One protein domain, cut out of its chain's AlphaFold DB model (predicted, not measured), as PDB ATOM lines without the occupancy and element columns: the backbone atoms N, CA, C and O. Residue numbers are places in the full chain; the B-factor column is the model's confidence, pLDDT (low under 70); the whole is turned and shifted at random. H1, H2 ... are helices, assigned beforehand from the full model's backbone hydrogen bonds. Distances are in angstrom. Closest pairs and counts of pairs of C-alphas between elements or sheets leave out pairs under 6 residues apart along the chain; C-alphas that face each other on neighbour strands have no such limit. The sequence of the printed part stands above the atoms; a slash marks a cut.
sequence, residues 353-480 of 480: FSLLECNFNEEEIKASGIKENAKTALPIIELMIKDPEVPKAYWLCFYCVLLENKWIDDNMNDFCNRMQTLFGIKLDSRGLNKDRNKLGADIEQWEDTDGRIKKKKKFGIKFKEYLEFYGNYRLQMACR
ATOM      1  N   PHE A 353     271.867 323.666 378.709       87.81
ATOM      2  CA  PHE A 353     272.482 323.640 380.031       87.81
ATOM      3  C   PHE A 353     271.555 323.054 381.105       87.81
ATOM      4  O   PHE A 353     272.045 322.711 382.181       87.81
ATOM      5  N   SER A 354     270.253 322.877 380.832       83.25
ATOM      6  CA  SER A 354     269.357 322.159 381.752       83.25
ATOM      7  C   SER A 354     269.686 320.669 381.862       83.25
ATOM      8  O   SER A 354     269.400 320.057 382.886       83.25
ATOM      9  N   LEU A 355     270.339 320.111 380.838       86.19
ATOM     10  CA  LEU A 355     270.789 318.719 380.787       86.19
ATOM     11  C   LEU A 355     272.204 318.534 381.347       86.19
ATOM     12  O   LEU A 355     272.715 317.413 381.388       86.19
ATOM     13  N   LEU A 356     272.872 319.624 381.732       87.62
ATOM     14  CA  LEU A 356     274.218 319.567 382.273       87.62
ATOM     15  C   LEU A 356     274.146 319.185 383.756       87.62
ATOM     16  O   LEU A 356     273.709 319.980 384.590       87.62
ATOM     17  N   GLU A 357     274.606 317.983 384.089       81.56
ATOM     18  CA  GLU A 357     274.695 317.487 385.464       81.56
ATOM     19  C   GLU A 357     276.153 317.294 385.898       81.56
ATOM     20  O   GLU A 357     277.043 317.008 385.093       81.56
ATOM     21  N   CYS A 358     276.412 317.456 387.197       84.44
ATOM     22  CA  CYS A 358     277.722 317.182 387.773       84.44
ATOM     23  C   CYS A 358     277.853 315.698 388.101       84.44
ATOM     24  O   CYS A 358     277.440 315.260 389.171       84.44
ATOM     25  N   ASN A 359     278.486 314.955 387.193       87.00
ATOM     26  CA  ASN A 359     278.739 313.521 387.350       87.00
ATOM     27  C   ASN A 359     279.919 313.197 388.284       87.00
ATOM     28  O   ASN A 359     280.149 312.032 388.595       87.00
ATOM     29  N   PHE A 360     280.661 314.214 388.733       88.69
ATOM     30  CA  PHE A 360     281.768 314.056 389.673       88.69
ATOM     31  C   PHE A 360     281.247 313.820 391.091       88.69
ATOM     32  O   PHE A 360     280.398 314.569 391.585       88.69
ATOM     33  N   ASN A 361     281.788 312.810 391.765       90.31
ATOM     34  CA  ASN A 361     281.479 312.528 393.161       90.31
ATOM     35  C   ASN A 361     282.182 313.521 394.115       90.31
ATOM     36  O   ASN A 361     283.040 314.310 393.720       90.31
ATOM     37  N   GLU A 362     281.825 313.497 395.401       88.94
ATOM     38  CA  GLU A 362     282.371 314.438 396.396       88.94
ATOM     39  C   GLU A 362     283.894 314.303 396.609       88.94
ATOM     40  O   GLU A 362     284.559 315.283 396.953       88.94
ATOM     41  N   GLU A 363     284.471 313.116 396.400       89.25
ATOM     42  CA  GLU A 363     285.923 312.906 396.488       89.25
ATOM     43  C   GLU A 363     286.640 313.515 395.277       89.25
ATOM     44  O   GLU A 363     287.642 314.212 395.444       89.25
ATOM     45  N   GLU A 364     286.091 313.338 394.076       90.69
ATOM     46  CA  GLU A 364     286.585 313.929 392.827       90.69
ATOM     47  C   GLU A 364     286.470 315.457 392.843       90.69
ATOM     48  O   GLU A 364     287.413 316.165 392.477       90.69
ATOM     49  N   ILE A 365     285.353 315.986 393.353       90.19
ATOM     50  CA  ILE A 365     285.151 317.425 393.549       90.19
ATOM     51  C   ILE A 365     286.231 317.992 394.474       90.19
ATOM     52  O   ILE A 365     286.856 318.997 394.136       90.19
ATOM     53  N   LYS A 366     286.520 317.339 395.607       88.19
ATOM     54  CA  LYS A 366     287.600 317.768 396.514       88.19
ATOM     55  C   LYS A 366     288.981 317.623 395.874       88.19
ATOM     56  O   LYS A 366     289.830 318.503 396.030       88.19
ATOM     57  N   ALA A 367     289.209 316.545 395.126       87.75
ATOM     58  CA  ALA A 367     290.463 316.301 394.420       87.75
ATOM     59  C   ALA A 367     290.732 317.341 393.320       87.75
ATOM     60  O   ALA A 367     291.897 317.636 393.041       87.75
ATOM     61  N   SER A 368     289.689 317.968 392.762       88.94
ATOM     62  CA  SER A 368     289.813 319.020 391.742       88.94
ATOM     63  C   SER A 368     290.588 320.253 392.187       88.94
ATOM     64  O   SER A 368     291.156 320.946 391.345       88.94
ATOM     65  N   GLY A 369     290.648 320.520 393.496       87.50
ATOM     66  CA  GLY A 369     291.270 321.729 394.040       87.50
ATOM     67  C   GLY A 369     290.466 323.009 393.791       87.50
ATOM     68  O   GLY A 369     290.941 324.086 394.145       87.50
ATOM     69  N   ILE A 370     289.264 322.901 393.213       91.88
ATOM     70  CA  ILE A 370     288.336 324.014 393.020       91.88
ATOM     71  C   ILE A 370     287.581 324.238 394.340       91.88
ATOM     72  O   ILE A 370     286.761 323.417 394.749       91.88
ATOM     73  N   LYS A 371     287.894 325.339 395.026       86.69
ATOM     74  CA  LYS A 371     287.412 325.672 396.376       86.69
ATOM     75  C   LYS A 371     285.937 326.071 396.402       86.69
ATOM     76  O   LYS A 371     285.229 325.713 397.336       86.69
ATOM     77  N   GLU A 372     285.477 326.785 395.376       78.50
ATOM     78  CA  GLU A 372     284.111 327.307 395.260       78.50
ATOM     79  C   GLU A 372     283.517 326.950 393.892       78.50
ATOM     80  O   GLU A 372     284.231 326.875 392.897       78.50
ATOM     81  N   ASN A 373     282.202 326.711 393.827       85.50
ATOM     82  CA  ASN A 373     281.471 326.445 392.576       85.50
ATOM     83  C   ASN A 373     282.009 325.280 391.717       85.50
ATOM     84  O   ASN A 373     281.742 325.215 390.518       85.50
ATOM     85  N   ALA A 374     282.690 324.298 392.318       89.44
ATOM     86  CA  ALA A 374     283.200 323.121 391.608       89.44
ATOM     87  C   ALA A 374     282.106 322.356 390.840       89.44
ATOM     88  O   ALA A 374     282.315 321.951 389.698       89.44
ATOM     89  N   LYS A 375     280.897 322.257 391.416       88.94
ATOM     90  CA  LYS A 375     279.719 321.653 390.766       88.94
ATOM     91  C   LYS A 375     279.219 322.443 389.549       88.94
ATOM     92  O   LYS A 375     278.322 321.964 388.866       88.94
ATOM     93  N   THR A 376     279.692 323.667 389.329       90.12
ATOM     94  CA  THR A 376     279.387 324.505 388.157       90.12
ATOM     95  C   THR A 376     280.553 324.462 387.176       90.12
ATOM     96  O   THR A 376     280.338 324.322 385.980       90.12
ATOM     97  N   ALA A 377     281.792 324.509 387.671       91.81
ATOM     98  CA  ALA A 377     282.982 324.527 386.830       91.81
ATOM     99  C   ALA A 377     283.293 323.185 386.156       91.81
ATOM    100  O   ALA A 377     283.566 323.149 384.957       91.81
ATOM    101  N   LEU A 378     283.242 322.078 386.903       93.19
ATOM    102  CA  LEU A 378     283.624 320.759 386.390       93.19
ATOM    103  C   LEU A 378     282.734 320.268 385.235       93.19
ATOM    104  O   LEU A 378     283.301 319.824 384.237       93.19
ATOM    105  N   PRO A 379     281.392 320.405 385.282       92.31
ATOM    106  CA  PRO A 379     280.538 319.994 384.165       92.31
ATOM    107  C   PRO A 379     280.799 320.800 382.889       92.31
ATOM    108  O   PRO A 379     280.704 320.272 381.786       92.31
ATOM    109  N   ILE A 380     281.169 322.076 383.029       93.06
ATOM    110  CA  ILE A 380     281.484 322.956 381.897       93.06
ATOM    111  C   ILE A 380     282.837 322.590 381.287       93.06
ATOM    112  O   ILE A 380     282.968 322.553 380.065       93.06
ATOM    113  N   ILE A 381     283.831 322.267 382.121       93.00
ATOM    114  CA  ILE A 381     285.107 321.726 381.645       93.00
ATOM    115  C   ILE A 381     284.851 320.412 380.901       93.00
ATOM    116  O   ILE A 381     285.303 320.277 379.769       93.00
ATOM    117  N   GLU A 382     284.070 319.488 381.476       91.31
ATOM    118  CA  GLU A 382     283.705 318.214 380.842       91.31
ATOM    119  C   GLU A 382     282.988 318.421 379.495       91.31
ATOM    120  O   GLU A 382     283.326 317.780 378.501       91.31
ATOM    121  N   LEU A 383     282.035 319.356 379.433       90.94
ATOM    122  CA  LEU A 383     281.334 319.740 378.207       90.94
ATOM    123  C   LEU A 383     282.304 320.238 377.131       90.94
ATOM    124  O   LEU A 383     282.228 319.806 375.984       90.94
ATOM    125  N   MET A 384     283.216 321.142 377.490       90.62
ATOM    126  CA  MET A 384     284.117 321.776 376.527       90.62
ATOM    127  C   MET A 384     285.240 320.855 376.044       90.62
ATOM    128  O   MET A 384     285.795 321.110 374.978       90.62
ATOM    129  N   ILE A 385     285.571 319.791 376.786       88.50
ATOM    130  CA  ILE A 385     286.586 318.799 376.389       88.50
ATOM    131  C   ILE A 385     286.006 317.575 375.668       88.50
ATOM    132  O   ILE A 385     286.782 316.744 375.199       88.50
ATOM    133  N   LYS A 386     284.672 317.449 375.558       80.44
ATOM    134  CA  LYS A 386     284.013 316.423 374.723       80.44
ATOM    135  C   LYS A 386     284.264 316.631 373.225       80.44
ATOM    136  O   LYS A 386     284.119 315.684 372.455       80.44
ATOM    137  N   ASP A 387     284.658 317.838 372.816       69.50
ATOM    138  CA  ASP A 387     285.122 318.124 371.457       69.50
ATOM    139  C   ASP A 387     286.482 317.415 371.209       69.50
ATOM    140  O   ASP A 387     287.421 317.654 371.979       69.50
ATOM    141  N   PRO A 388     286.620 316.529 370.196       56.09
ATOM    142  CA  PRO A 388     287.688 315.521 370.122       56.09
ATOM    143  C   PRO A 388     289.154 315.985 370.128       56.09
ATOM    144  O   PRO A 388     290.031 315.129 370.218       56.09
ATOM    145  N   GLU A 389     289.479 317.279 370.052       67.88
ATOM    146  CA  GLU A 389     290.876 317.745 370.037       67.88
ATOM    147  C   GLU A 389     291.094 319.098 370.738       67.88
ATOM    148  O   GLU A 389     291.710 320.004 370.170       67.88
ATOM    149  N   VAL A 390     290.654 319.272 371.994       83.19
ATOM    150  CA  VAL A 390     291.078 320.454 372.777       83.19
ATOM    151  C   VAL A 390     292.607 320.444 372.938       83.19
ATOM    152  O   VAL A 390     293.153 319.569 373.622       83.19
ATOM    153  N   PRO A 391     293.349 321.415 372.362       88.56
ATOM    154  CA  PRO A 391     294.803 321.400 372.429       88.56
ATOM    155  C   PRO A 391     295.279 321.541 373.874       88.56
ATOM    156  O   PRO A 391     294.777 322.378 374.620       88.56
ATOM    157  N   LYS A 392     296.331 320.814 374.267       89.81
ATOM    158  CA  LYS A 392     296.895 320.903 375.632       89.81
ATOM    159  C   LYS A 392     297.236 322.335 376.058       89.81
ATOM    160  O   LYS A 392     297.093 322.682 377.221       89.81
ATOM    161  N   ALA A 393     297.630 323.186 375.111       88.25
ATOM    162  CA  ALA A 393     297.902 324.595 375.374       88.25
ATOM    163  C   ALA A 393     296.662 325.378 375.854       88.25
ATOM    164  O   ALA A 393     296.821 326.369 376.563       88.25
ATOM    165  N   TYR A 394     295.444 324.964 375.482       92.12
ATOM    166  CA  TYR A 394     294.187 325.648 375.817       92.12
ATOM    167  C   TYR A 394     293.780 325.417 377.273       92.12
ATOM    168  O   TYR A 394     293.027 326.210 377.822       92.12
ATOM    169  N   TRP A 395     294.363 324.421 377.944       93.56
ATOM    170  CA  TRP A 395     294.172 324.204 379.380       93.56
ATOM    171  C   TRP A 395     294.673 325.371 380.236       93.56
ATOM    172  O   TRP A 395     294.203 325.547 381.357       93.56
ATOM    173  N   LEU A 396     295.554 326.223 379.687       94.50
ATOM    174  CA  LEU A 396     295.892 327.500 380.316       94.50
ATOM    175  C   LEU A 396     294.654 328.387 380.511       94.50
ATOM    176  O   LEU A 396     294.587 329.107 381.496       94.50
ATOM    177  N   CYS A 397     293.676 328.337 379.603       95.50
ATOM    178  CA  CYS A 397     292.463 329.141 379.709       95.50
ATOM    179  C   CYS A 397     291.606 328.716 380.903       95.50
ATOM    180  O   CYS A 397     291.180 329.577 381.663       95.50
ATOM    181  N   PHE A 398     291.418 327.408 381.115       94.81
ATOM    182  CA  PHE A 398     290.731 326.906 382.309       94.81
ATOM    183  C   PHE A 398     291.447 327.366 383.579       94.81
ATOM    184  O   PHE A 398     290.814 327.918 384.470       94.81
ATOM    185  N   TYR A 399     292.773 327.219 383.627       95.06
ATOM    186  CA  TYR A 399     293.572 327.685 384.757       95.06
ATOM    187  C   TYR A 399     293.390 329.185 385.024       95.06
ATOM    188  O   TYR A 399     293.085 329.573 386.146       95.06
ATOM    189  N   CYS A 400     293.538 330.027 383.998       94.88
ATOM    190  CA  CYS A 400     293.413 331.477 384.114       94.88
ATOM    191  C   CYS A 400     292.025 331.908 384.606       94.88
ATOM    192  O   CYS A 400     291.951 332.681 385.553       94.88
ATOM    193  N   VAL A 401     290.941 331.368 384.036       94.81
ATOM    194  CA  VAL A 401     289.569 331.726 384.446       94.81
ATOM    195  C   VAL A 401     289.265 331.243 385.866       94.81
ATOM    196  O   VAL A 401     288.685 331.982 386.659       94.81
ATOM    197  N   LEU A 402     289.680 330.026 386.233       94.38
ATOM    198  CA  LEU A 402     289.502 329.522 387.599       94.38
ATOM    199  C   LEU A 402     290.315 330.338 388.618       94.38
ATOM    200  O   LEU A 402     289.861 330.545 389.744       94.38
ATOM    201  N   LEU A 403     291.505 330.808 388.230       93.56
ATOM    202  CA  LEU A 403     292.364 331.649 389.062       93.56
ATOM    203  C   LEU A 403     291.797 333.068 389.217       93.56
ATOM    204  O   LEU A 403     291.795 333.598 390.326       93.56
ATOM    205  N   GLU A 404     291.284 333.665 388.138       92.19
ATOM    206  CA  GLU A 404     290.609 334.974 388.138       92.19
ATOM    207  C   GLU A 404     289.419 334.982 389.109       92.19
ATOM    208  O   GLU A 404     289.278 335.898 389.920       92.19
ATOM    209  N   ASN A 405     288.632 333.900 389.113       89.75
ATOM    210  CA  ASN A 405     287.522 333.691 390.047       89.75
ATOM    211  C   ASN A 405     287.968 333.319 391.475       89.75
ATOM    212  O   ASN A 405     287.127 333.145 392.354       89.75
ATOM    213  N   LYS A 406     289.279 333.188 391.730       92.38
ATOM    214  CA  LYS A 406     289.869 332.738 393.007       92.38
ATOM    215  C   LYS A 406     289.396 331.350 393.454       92.38
ATOM    216  O   LYS A 406     289.451 331.023 394.639       92.38
ATOM    217  N   TRP A 407     288.957 330.513 392.516       93.31
ATOM    218  CA  TRP A 407     288.485 329.163 392.821       93.31
ATOM    219  C   TRP A 407     289.627 328.158 392.967       93.31
ATOM    220  O   TRP A 407     289.429 327.116 393.579       93.31
ATOM    221  N   ILE A 408     290.821 328.459 392.456       93.62
ATOM    222  CA  ILE A 408     292.022 327.628 392.613       93.62
ATOM    223  C   ILE A 408     293.193 328.452 393.150       93.62
ATOM    224  O   ILE A 408     293.201 329.679 393.064       93.62
ATOM    225  N   ASP A 409     294.202 327.764 393.682       91.50
ATOM    226  CA  ASP A 409     295.466 328.388 394.066       91.50
ATOM    227  C   ASP A 409     296.357 328.676 392.853       91.50
ATOM    228  O   ASP A 409     296.326 327.975 391.836       91.50
ATOM    229  N   ASP A 410     297.216 329.687 392.993       92.94
ATOM    230  CA  ASP A 410     298.236 330.037 392.008       92.94
ATOM    231  C   ASP A 410     299.377 328.995 391.991       92.94
ATOM    232  O   ASP A 410     300.499 329.226 392.444       92.94
ATOM    233  N   ASN A 411     299.066 327.790 391.510       93.88
ATOM    234  CA  ASN A 411     300.008 326.684 391.425       93.88
ATOM    235  C   ASN A 411     299.758 325.841 390.165       93.88
ATOM    236  O   ASN A 411     298.973 324.894 390.156       93.88
ATOM    237  N   MET A 412     300.472 326.175 389.086       93.31
ATOM    238  CA  MET A 412     300.346 325.493 387.791       93.31
ATOM    239  C   MET A 412     300.684 323.993 387.860       93.31
ATOM    240  O   MET A 412     300.060 323.191 387.166       93.31
ATOM    241  N   ASN A 413     301.665 323.595 388.681       93.56
ATOM    242  CA  ASN A 413     302.039 322.184 388.824       93.56
ATOM    243  C   ASN A 413     300.908 321.380 389.473       93.56
ATOM    244  O   ASN A 413     300.574 320.299 388.993       93.56
ATOM    245  N   ASP A 414     300.321 321.925 390.537       93.44
ATOM    246  CA  ASP A 414     299.206 321.292 391.236       93.44
ATOM    247  C   ASP A 414     297.976 321.187 390.327       93.44
ATOM    248  O   ASP A 414     297.412 320.104 390.181       93.44
ATOM    249  N   PHE A 415     297.642 322.259 389.598       94.25
ATOM    250  CA  PHE A 415     296.592 322.227 388.579       94.25
ATOM    251  C   PHE A 415     296.822 321.113 387.546       94.25
ATOM    252  O   PHE A 415     295.933 320.298 387.312       94.25
ATOM    253  N   CYS A 416     298.025 321.020 386.964       93.75
ATOM    254  CA  CYS A 416     298.340 319.993 385.965       93.75
ATOM    255  C   CYS A 416     298.181 318.568 386.514       93.75
ATOM    256  O   CYS A 416     297.632 317.710 385.822       93.75
ATOM    257  N   ASN A 417     298.627 318.320 387.751       93.62
ATOM    258  CA  ASN A 417     298.483 317.016 388.400       93.62
ATOM    259  C   ASN A 417     297.006 316.658 388.611       93.62
ATOM    260  O   ASN A 417     296.593 315.548 388.284       93.62
ATOM    261  N   ARG A 418     296.193 317.608 389.087       92.38
ATOM    262  CA  ARG A 418     294.756 317.399 389.321       92.38
ATOM    263  C   ARG A 418     293.986 317.146 388.029       92.38
ATOM    264  O   ARG A 418     293.150 316.249 387.994       92.38
ATOM    265  N   MET A 419     294.297 317.875 386.955       91.31
ATOM    266  CA  MET A 419     293.672 317.641 385.646       91.31
ATOM    267  C   MET A 419     294.055 316.273 385.066       91.31
ATOM    268  O   MET A 419     293.223 315.621 384.434       91.31
ATOM    269  N   GLN A 420     295.279 315.797 385.322       91.06
ATOM    270  CA  GLN A 420     295.669 314.439 384.955       91.06
ATOM    271  C   GLN A 420     294.881 313.386 385.741       91.06
ATOM    272  O   GLN A 420     294.461 312.394 385.152       91.06
ATOM    273  N   THR A 421     294.662 313.596 387.039       89.62
ATOM    274  CA  THR A 421     293.873 312.680 387.875       89.62
ATOM    275  C   THR A 421     292.400 312.647 387.470       89.62
ATOM    276  O   THR A 421     291.838 311.564 387.369       89.62
ATOM    277  N   LEU A 422     291.785 313.805 387.217       89.25
ATOM    278  CA  LEU A 422     290.344 313.901 386.954       89.25
ATOM    279  C   LEU A 422     289.952 313.595 385.511       89.25
ATOM    280  O   LEU A 422     288.929 312.965 385.273       89.25
ATOM    281  N   PHE A 423     290.750 314.049 384.545       88.69
ATOM    282  CA  PHE A 423     290.408 313.959 383.124       88.69
ATOM    283  C   PHE A 423     291.358 313.046 382.340       88.69
ATOM    284  O   PHE A 423     291.208 312.894 381.132       88.69
ATOM    285  N   GLY A 424     292.369 312.454 382.989       88.00
ATOM    286  CA  GLY A 424     293.361 311.599 382.328       88.00
ATOM    287  C   GLY A 424     294.358 312.358 381.441       88.00
ATOM    288  O   GLY A 424     295.093 311.745 380.664       88.00
ATOM    289  N   ILE A 425     294.409 313.693 381.525       86.12
ATOM    290  CA  ILE A 425     295.161 314.532 380.584       86.12
ATOM    291  C   ILE A 425     296.505 314.961 381.171       86.12
ATOM    292  O   ILE A 425     296.588 315.749 382.108       86.12
ATOM    293  N   LYS A 426     297.593 314.485 380.558       90.31
ATOM    294  CA  LYS A 426     298.963 314.868 380.929       90.31
ATOM    295  C   LYS A 426     299.367 316.199 380.289       90.31
ATOM    296  O   LYS A 426     299.644 316.248 379.081       90.31
ATOM    297  N   LEU A 427     299.427 317.248 381.106       91.88
ATOM    298  CA  LEU A 427     299.813 318.612 380.729       91.88
ATOM    299  C   LEU A 427     301.303 318.885 381.004       91.88
ATOM    300  O   LEU A 427     301.892 318.310 381.915       91.88
ATOM    301  N   ASP A 428     301.917 319.763 380.204       91.88
ATOM    302  CA  ASP A 428     303.287 320.244 380.435       91.88
ATOM    303  C   ASP A 428     303.253 321.525 381.274       91.88
ATOM    304  O   ASP A 428     303.038 322.624 380.757       91.88
ATOM    305  N   SER A 429     303.473 321.383 382.581       91.19
ATOM    306  CA  SER A 429     303.410 322.504 383.516       91.19
ATOM    307  C   SER A 429     304.467 323.577 383.248       91.19
ATOM    308  O   SER A 429     304.185 324.761 383.438       91.19
ATOM    309  N   ARG A 430     305.662 323.216 382.748       91.50
ATOM    310  CA  ARG A 430     306.701 324.200 382.388       91.50
ATOM    311  C   ARG A 430     306.280 325.005 381.164       91.50
ATOM    312  O   ARG A 430     306.443 326.225 381.161       91.50
ATOM    313  N   GLY A 431     305.728 324.327 380.159       90.31
ATOM    314  CA  GLY A 431     305.183 324.955 378.958       90.31
ATOM    315  C   GLY A 431     304.053 325.931 379.283       90.31
ATOM    316  O   GLY A 431     304.129 327.101 378.910       90.31
ATOM    317  N   LEU A 432     303.056 325.492 380.059       92.69
ATOM    318  CA  LEU A 432     301.924 326.340 380.450       92.69
ATOM    319  C   LEU A 432     302.349 327.531 381.319       92.69
ATOM    320  O   LEU A 432     301.827 328.627 381.135       92.69
ATOM    321  N   ASN A 433     303.322 327.359 382.221       91.62
ATOM    322  CA  ASN A 433     303.811 328.461 383.053       91.62
ATOM    323  C   ASN A 433     304.603 329.498 382.236       91.62
ATOM    324  O   ASN A 433     304.491 330.700 382.468       91.62
ATOM    325  N   LYS A 434     305.369 329.052 381.229       92.12
ATOM    326  CA  LYS A 434     306.038 329.955 380.281       92.12
ATOM    327  C   LYS A 434     305.023 330.749 379.456       92.12
ATOM    328  O   LYS A 434     305.193 331.957 379.301       92.12
ATOM    329  N   ASP A 435     303.977 330.087 378.963       89.25
ATOM    330  CA  ASP A 435     302.886 330.742 378.233       89.25
ATOM    331  C   ASP A 435     302.159 331.762 379.114       89.25
ATOM    332  O   ASP A 435     301.923 332.887 378.679       89.25
ATOM    333  N   ARG A 436     301.864 331.403 380.369       89.75
ATOM    334  CA  ARG A 436     301.245 332.304 381.345       89.75
ATOM    335  C   ARG A 436     302.093 333.547 381.601       89.75
ATOM    336  O   ARG A 436     301.564 334.648 381.563       89.75
ATOM    337  N   ASN A 437     303.398 333.393 381.822       90.44
ATOM    338  CA  ASN A 437     304.293 334.528 382.070       90.44
ATOM    339  C   ASN A 437     304.402 335.468 380.862       90.44
ATOM    340  O   ASN A 437     304.693 336.648 381.029       90.44
ATOM    341  N   LYS A 438     304.188 334.945 379.648       88.94
ATOM    342  CA  LYS A 438     304.201 335.737 378.416       88.94
ATOM    343  C   LYS A 438     302.871 336.449 378.162       88.94
ATOM    344  O   LYS A 438     302.885 337.584 377.707       88.94
ATOM    345  N   LEU A 439     301.750 335.761 378.377       88.31
ATOM    346  CA  LEU A 439     300.415 336.242 378.007       88.31
ATOM    347  C   LEU A 439     299.697 336.970 379.154       88.31
ATOM    348  O   LEU A 439     298.816 337.779 378.899       88.31
ATOM    349  N   GLY A 440     300.073 336.704 380.404       88.19
ATOM    350  CA  GLY A 440     299.369 337.182 381.590       88.19
ATOM    351  C   GLY A 440     298.254 336.235 382.047       88.19
ATOM    352  O   GLY A 440     297.903 335.264 381.373       88.19
ATOM    353  N   ALA A 441     297.718 336.507 383.239       86.75
ATOM    354  CA  ALA A 441     296.643 335.715 383.840       86.75
ATOM    355  C   ALA A 441     295.244 336.109 383.334       86.75
ATOM    356  O   ALA A 441     294.358 335.265 383.336       86.75
ATOM    357  N   ASP A 442     295.071 337.349 382.875       89.94
ATOM    358  CA  ASP A 442     293.809 337.864 382.344       89.94
ATOM    359  C   ASP A 442     293.711 337.591 380.836       89.94
ATOM    360  O   ASP A 442     294.472 338.148 380.040       89.94
ATOM    361  N   ILE A 443     292.784 336.711 380.450       90.62
ATOM    362  CA  ILE A 443     292.591 336.275 379.059       90.62
ATOM    363  C   ILE A 443     292.080 337.418 378.174       90.62
ATOM    364  O   ILE A 443     292.404 337.467 376.983       90.62
ATOM    365  N   GLU A 444     291.297 338.348 378.719       88.50
ATOM    366  CA  GLU A 444     290.714 339.451 377.945       88.50
ATOM    367  C   GLU A 444     291.796 340.422 377.457       88.50
ATOM    368  O   GLU A 444     291.683 340.973 376.357       88.50
ATOM    369  N   GLN A 445     292.897 340.529 378.206       89.69
ATOM    370  CA  GLN A 445     294.057 341.369 377.890       89.69
ATOM    371  C   GLN A 445     295.063 340.710 376.935       89.69
ATOM    372  O   GLN A 445     296.053 341.335 376.558       89.69
ATOM    373  N   TRP A 446     294.845 339.460 376.509       90.56
ATOM    374  CA  TRP A 446     295.759 338.805 375.570       90.56
ATOM    375  C   TRP A 446     295.725 339.492 374.200       90.56
ATOM    376  O   TRP A 446     294.656 339.666 373.607       90.56
ATOM    377  N   GLU A 447     296.898 339.851 373.678       84.94
ATOM    378  CA  GLU A 447     297.031 340.492 372.368       84.94
ATOM    379  C   GLU A 447     296.755 339.506 371.218       84.94
ATOM    380  O   GLU A 447     297.332 338.416 371.157       84.94
ATOM    381  N   ASP A 448     295.938 339.913 370.242       84.06
ATOM    382  CA  ASP A 448     295.572 339.112 369.060       84.06
ATOM    383  C   ASP A 448     296.671 339.111 367.973       84.06
ATOM    384  O   ASP A 448     296.416 339.321 366.788       84.06
ATOM    385  N   THR A 449     297.920 338.884 368.377       79.94
ATOM    386  CA  THR A 449     299.108 338.988 367.508       79.94
ATOM    387  C   THR A 449     299.244 337.851 366.487       79.94
ATOM    388  O   THR A 449     299.845 338.049 365.435       79.94
ATOM    389  N   ASP A 450     298.679 336.668 366.757       83.38
ATOM    390  CA  ASP A 450     298.650 335.516 365.840       83.38
ATOM    391  C   ASP A 450     297.329 334.732 365.984       83.38
ATOM    392  O   ASP A 450     296.728 334.656 367.062       83.38
ATOM    393  N   GLY A 451     296.883 334.089 364.902       83.94
ATOM    394  CA  GLY A 451     295.635 333.329 364.822       83.94
ATOM    395  C   GLY A 451     295.529 332.193 365.844       83.94
ATOM    396  O   GLY A 451     294.422 331.837 366.251       83.94
ATOM    397  N   ARG A 452     296.657 331.644 366.315       85.31
ATOM    398  CA  ARG A 452     296.675 330.655 367.410       85.31
ATOM    399  C   ARG A 452     296.265 331.267 368.748       85.31
ATOM    400  O   ARG A 452     295.452 330.668 369.451       85.31
ATOM    401  N   ILE A 453     296.799 332.447 369.075       86.69
ATOM    402  CA  ILE A 453     296.475 333.174 370.312       86.69
ATOM    403  C   ILE A 453     295.020 333.636 370.260       86.69
ATOM    404  O   ILE A 453     294.286 333.391 371.210       86.69
ATOM    405  N   LYS A 454     294.562 334.148 369.112       89.06
ATOM    406  CA  LYS A 454     293.161 334.546 368.908       89.06
ATOM    407  C   LYS A 454     292.168 333.403 369.155       89.06
ATOM    408  O   LYS A 454     291.159 333.585 369.833       89.06
ATOM    409  N   LYS A 455     292.446 332.197 368.638       89.62
ATOM    410  CA  LYS A 455     291.597 331.014 368.886       89.62
ATOM    411  C   LYS A 455     291.621 330.583 370.358       89.62
ATOM    412  O   LYS A 455     290.570 330.272 370.910       89.62
ATOM    413  N   LYS A 456     292.797 330.619 370.994       91.06
ATOM    414  CA  LYS A 456     292.975 330.308 372.422       91.06
ATOM    415  C   LYS A 456     292.214 331.307 373.309       91.06
ATOM    416  O   LYS A 456     291.489 330.893 374.206       91.06
ATOM    417  N   LYS A 457     292.296 332.605 373.001       92.56
ATOM    418  CA  LYS A 457     291.533 333.679 373.653       92.56
ATOM    419  C   LYS A 457     290.026 333.460 373.512       92.56
ATOM    420  O   LYS A 457     289.323 333.434 374.515       92.56
ATOM    421  N   LYS A 458     289.536 333.202 372.290       91.62
ATOM    422  CA  LYS A 458     288.114 332.906 372.032       91.62
ATOM    423  C   LYS A 458     287.615 331.698 372.835       91.62
ATOM    424  O   LYS A 458     286.506 331.736 373.354       91.62
ATOM    425  N   PHE A 459     288.427 330.646 372.951       93.25
ATOM    426  CA  PHE A 459     288.104 329.481 373.776       93.25
ATOM    427  C   PHE A 459     287.974 329.846 375.262       93.25
ATOM    428  O   PHE A 459     287.006 329.447 375.902       93.25
ATOM    429  N   GLY A 460     288.909 330.637 375.799       92.56
ATOM    430  CA  GLY A 460     288.855 331.097 377.190       92.56
ATOM    431  C   GLY A 460     287.662 332.003 377.495       92.56
ATOM    432  O   GLY A 460     286.996 331.794 378.504       92.56
ATOM    433  N   ILE A 461     287.336 332.938 376.598       93.62
ATOM    434  CA  ILE A 461     286.139 333.788 376.721       93.62
ATOM    435  C   ILE A 461     284.872 332.924 376.715       93.62
ATOM    436  O   ILE A 461     284.029 333.068 377.590       93.62
ATOM    437  N   LYS A 462     284.776 331.949 375.801       93.88
ATOM    438  CA  LYS A 462     283.642 331.014 375.753       93.88
ATOM    439  C   LYS A 462     283.499 330.200 377.046       93.88
ATOM    440  O   LYS A 462     282.382 330.005 377.510       93.88
ATOM    441  N   PHE A 463     284.607 329.768 377.655       94.94
ATOM    442  CA  PHE A 463     284.570 329.109 378.965       94.94
ATOM    443  C   PHE A 463     284.016 330.030 380.058       94.94
ATOM    444  O   PHE A 463     283.140 329.612 380.811       94.94
ATOM    445  N   LYS A 464     284.475 331.287 380.113       94.56
ATOM    446  CA  LYS A 464     283.976 332.297 381.060       94.56
ATOM    447  C   LYS A 464     282.474 332.543 380.879       94.56
ATOM    448  O   LYS A 464     281.719 332.417 381.837       94.56
ATOM    449  N   GLU A 465     282.026 332.756 379.643       93.94
ATOM    450  CA  GLU A 465     280.604 332.937 379.322       93.94
ATOM    451  C   GLU A 465     279.744 331.728 379.724       93.94
ATOM    452  O   GLU A 465     278.619 331.889 380.195       93.94
ATOM    453  N   TYR A 466     280.249 330.507 379.537       94.44
ATOM    454  CA  TYR A 466     279.535 329.286 379.914       94.44
ATOM    455  C   TYR A 466     279.441 329.111 381.431       94.44
ATOM    456  O   TYR A 466     278.400 328.677 381.923       94.44
ATOM    457  N   LEU A 467     280.494 329.464 382.176       93.19
ATOM    458  CA  LEU A 467     280.467 329.462 383.640       93.19
ATOM    459  C   LEU A 467     279.437 330.448 384.186       93.19
ATOM    460  O   LEU A 467     278.672 330.087 385.077       93.19
ATOM    461  N   GLU A 468     279.407 331.668 383.650       91.19
ATOM    462  CA  GLU A 468     278.450 332.698 384.060       91.19
ATOM    463  C   GLU A 468     277.016 332.284 383.725       91.19
ATOM    464  O   GLU A 468     276.144 332.317 384.592       91.19
ATOM    465  N   PHE A 469     276.774 331.820 382.495       90.94
ATOM    466  CA  PHE A 469     275.454 331.371 382.055       90.94
ATOM    467  C   PHE A 469     274.940 330.201 382.901       90.94
ATOM    468  O   PHE A 469     273.838 330.265 383.448       90.94
ATOM    469  N   TYR A 470     275.752 329.155 383.080       91.25
ATOM    470  CA  TYR A 470     275.360 327.988 383.867       91.25
ATOM    471  C   TYR A 470     275.246 328.301 385.362       91.25
ATOM    472  O   TYR A 470     274.340 327.805 386.031       91.25
ATOM    473  N   GLY A 471     276.128 329.147 385.895       87.31
ATOM    474  CA  GLY A 471     276.049 329.635 387.271       87.31
ATOM    475  C   GLY A 471     274.740 330.377 387.532       87.31
ATOM    476  O   GLY A 471     274.034 330.045 388.484       87.31
ATOM    477  N   ASN A 472     274.368 331.303 386.644       85.06
ATOM    478  CA  ASN A 472     273.104 332.035 386.714       85.06
ATOM    479  C   ASN A 472     271.895 331.104 386.568       85.06
ATOM    480  O   ASN A 472     270.973 331.190 387.377       85.06
ATOM    481  N   TYR A 473     271.922 330.175 385.606       86.06
ATOM    482  CA  TYR A 473     270.887 329.151 385.439       86.06
ATOM    483  C   TYR A 473     270.669 328.359 386.738       86.06
ATOM    484  O   TYR A 473     269.545 328.238 387.224       86.06
ATOM    485  N   ARG A 474     271.752 327.867 387.353       83.44
ATOM    486  CA  ARG A 474     271.688 327.091 388.599       83.44
ATOM    487  C   ARG A 474     271.213 327.908 389.794       83.44
ATOM    488  O   ARG A 474     270.457 327.383 390.605       83.44
ATOM    489  N   LEU A 475     271.644 329.163 389.909       81.25
ATOM    490  CA  LEU A 475     271.188 330.072 390.961       81.25
ATOM    491  C   LEU A 475     269.689 330.354 390.827       81.25
ATOM    492  O   LEU A 475     268.955 330.224 391.801       81.25
ATOM    493  N   GLN A 476     269.215 330.660 389.618       73.81
ATOM    494  CA  GLN A 476     267.793 330.898 389.356       73.81
ATOM    495  C   GLN A 476     266.942 329.639 389.580       73.81
ATOM    496  O   GLN A 476     265.812 329.746 390.050       73.81
ATOM    497  N   MET A 477     267.490 328.451 389.303       75.56
ATOM    498  CA  MET A 477     266.851 327.172 389.622       75.56
ATOM    499  C   MET A 477     266.804 326.866 391.123       75.56
ATOM    500  O   MET A 477     265.853 326.235 391.560       75.56
ATOM    501  N   ALA A 478     267.803 327.285 391.904       68.81
ATOM    502  CA  ALA A 478     267.851 327.058 393.351       68.81
ATOM    503  C   ALA A 478     266.980 328.039 394.159       68.81
ATOM    504  O   ALA A 478     266.658 327.760 395.310       68.81
ATOM    505  N   CYS A 479     266.625 329.187 393.574       55.97
ATOM    506  CA  CYS A 479     265.703 330.167 394.159       55.97
ATOM    507  C   CYS A 479     264.216 329.853 393.888       55.97
ATOM    508  O   CYS A 479     263.355 330.653 394.253       55.97
ATOM    509  N   ARG A 480     263.923 328.729 393.225       56.25
ATOM    510  CA  ARG A 480     262.588 328.136 393.078       56.25
ATOM    511  C   ARG A 480     262.465 326.942 394.006       56.25
ATOM    512  O   ARG A 480     261.336 326.721 394.491       56.25
TER     513      ARG A 480
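AT A GLANCE: This is residues 353 to 480 of the 480 residues of an uncharacterized protein of Prevotella sp (UniProt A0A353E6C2). Long helix H6 makes one side of this model and sets its longest axis; H2 and H3, running opposite ways, pack on it as a middle tier, and H1 and H4 lie on the far side of that tier. H5 closes one end beside H3 and H4, and residues 440 to 450 lead from it to the beginning of H6. The printed part has 128 residues with six named helices, in the order H1 to H6, and no named strand: the class is all helix. The whole is compact, with a radius of gyration of the C-alphas of 14.4 A, but elongated, spanning 46 by 28 by 27 A.

HOW THE PARTS SIT: Start at H1, residues 362 to 367, which is close to but not clearly touching H2, residues 374 to 385; their closest C-alphas, those of Ile 365 and Ala 374, are 6.3 A apart. Next, look at H3, residues 392 to 404, close to but not clearly touching H2, with the C-alphas of Ile 381 and Phe 398 closest at 7.7 A; the two stand at a shallow tilt of 23 degrees, opposite ways. H4, residues 412 to 423, only just touches H1, with 3 pairs of C-alphas within 8 A, the closest being Ala 367 and Arg 418 at 6.8 A. H5, residues 429 to 439, touches H4 through residues 412 to 416 of H4 alone, where the C-alphas of Asn 413 and Ser 429 are closest at 5.5 A. H5 also touches H3 through residues 393 to 396 of H3 alone, closest at the C-alphas of Leu 396 and Leu 432, 6.1 A apart, at a steep tilt of 65 degrees. H6, residues 451 to 478, touches H3 with its residues 456 to 464 alone; the C-alphas of Cys 397 and Gly 460 come closest, 4.8 A apart, at a steep tilt of 47 degrees, the same way. With residues 463 to 471 alone H6 touches H2, closest at the C-alphas of Thr 376 and Gly 471, 6.2 A apart, at a steep tilt of 41 degrees, opposite ways. H5 and H6 are apart, and so are H4 and H6. The helix packing is mostly crossed, with 0 of 5 touching pairs at a shallow tilt. In H1, H4, H5 and H6 every O i to N i+4 pair is within hydrogen-bond range; in H2 6 of 8 are, and in H3 6 of 9.

IN THESE COORDINATES: Find C-alpha 362 at (282.371, 314.438, 396.396), where H1 begins; it is 8.5 A long. H2 measures 16.2 A, H3 19.8 A, H4 15.9 A and H5 15.1 A. From C-alpha 451 at (295.635, 333.329, 364.822), H6 runs 40.3 A to C-alpha 478 at (267.851, 327.058, 393.351).

THE WHOLE: The C-alphas of Thr 449 and Arg 480, the two farthest apart, are 45.9 A apart. The printed part has no cut and ends at residue 480, the chain's last. The link from H5 to H6, 11 residues, is long, and that from H4 to H5 is tight. The mean pLDDT of the printed part is 88.4; residues 387 to 389 and 478 to 480 are under 70.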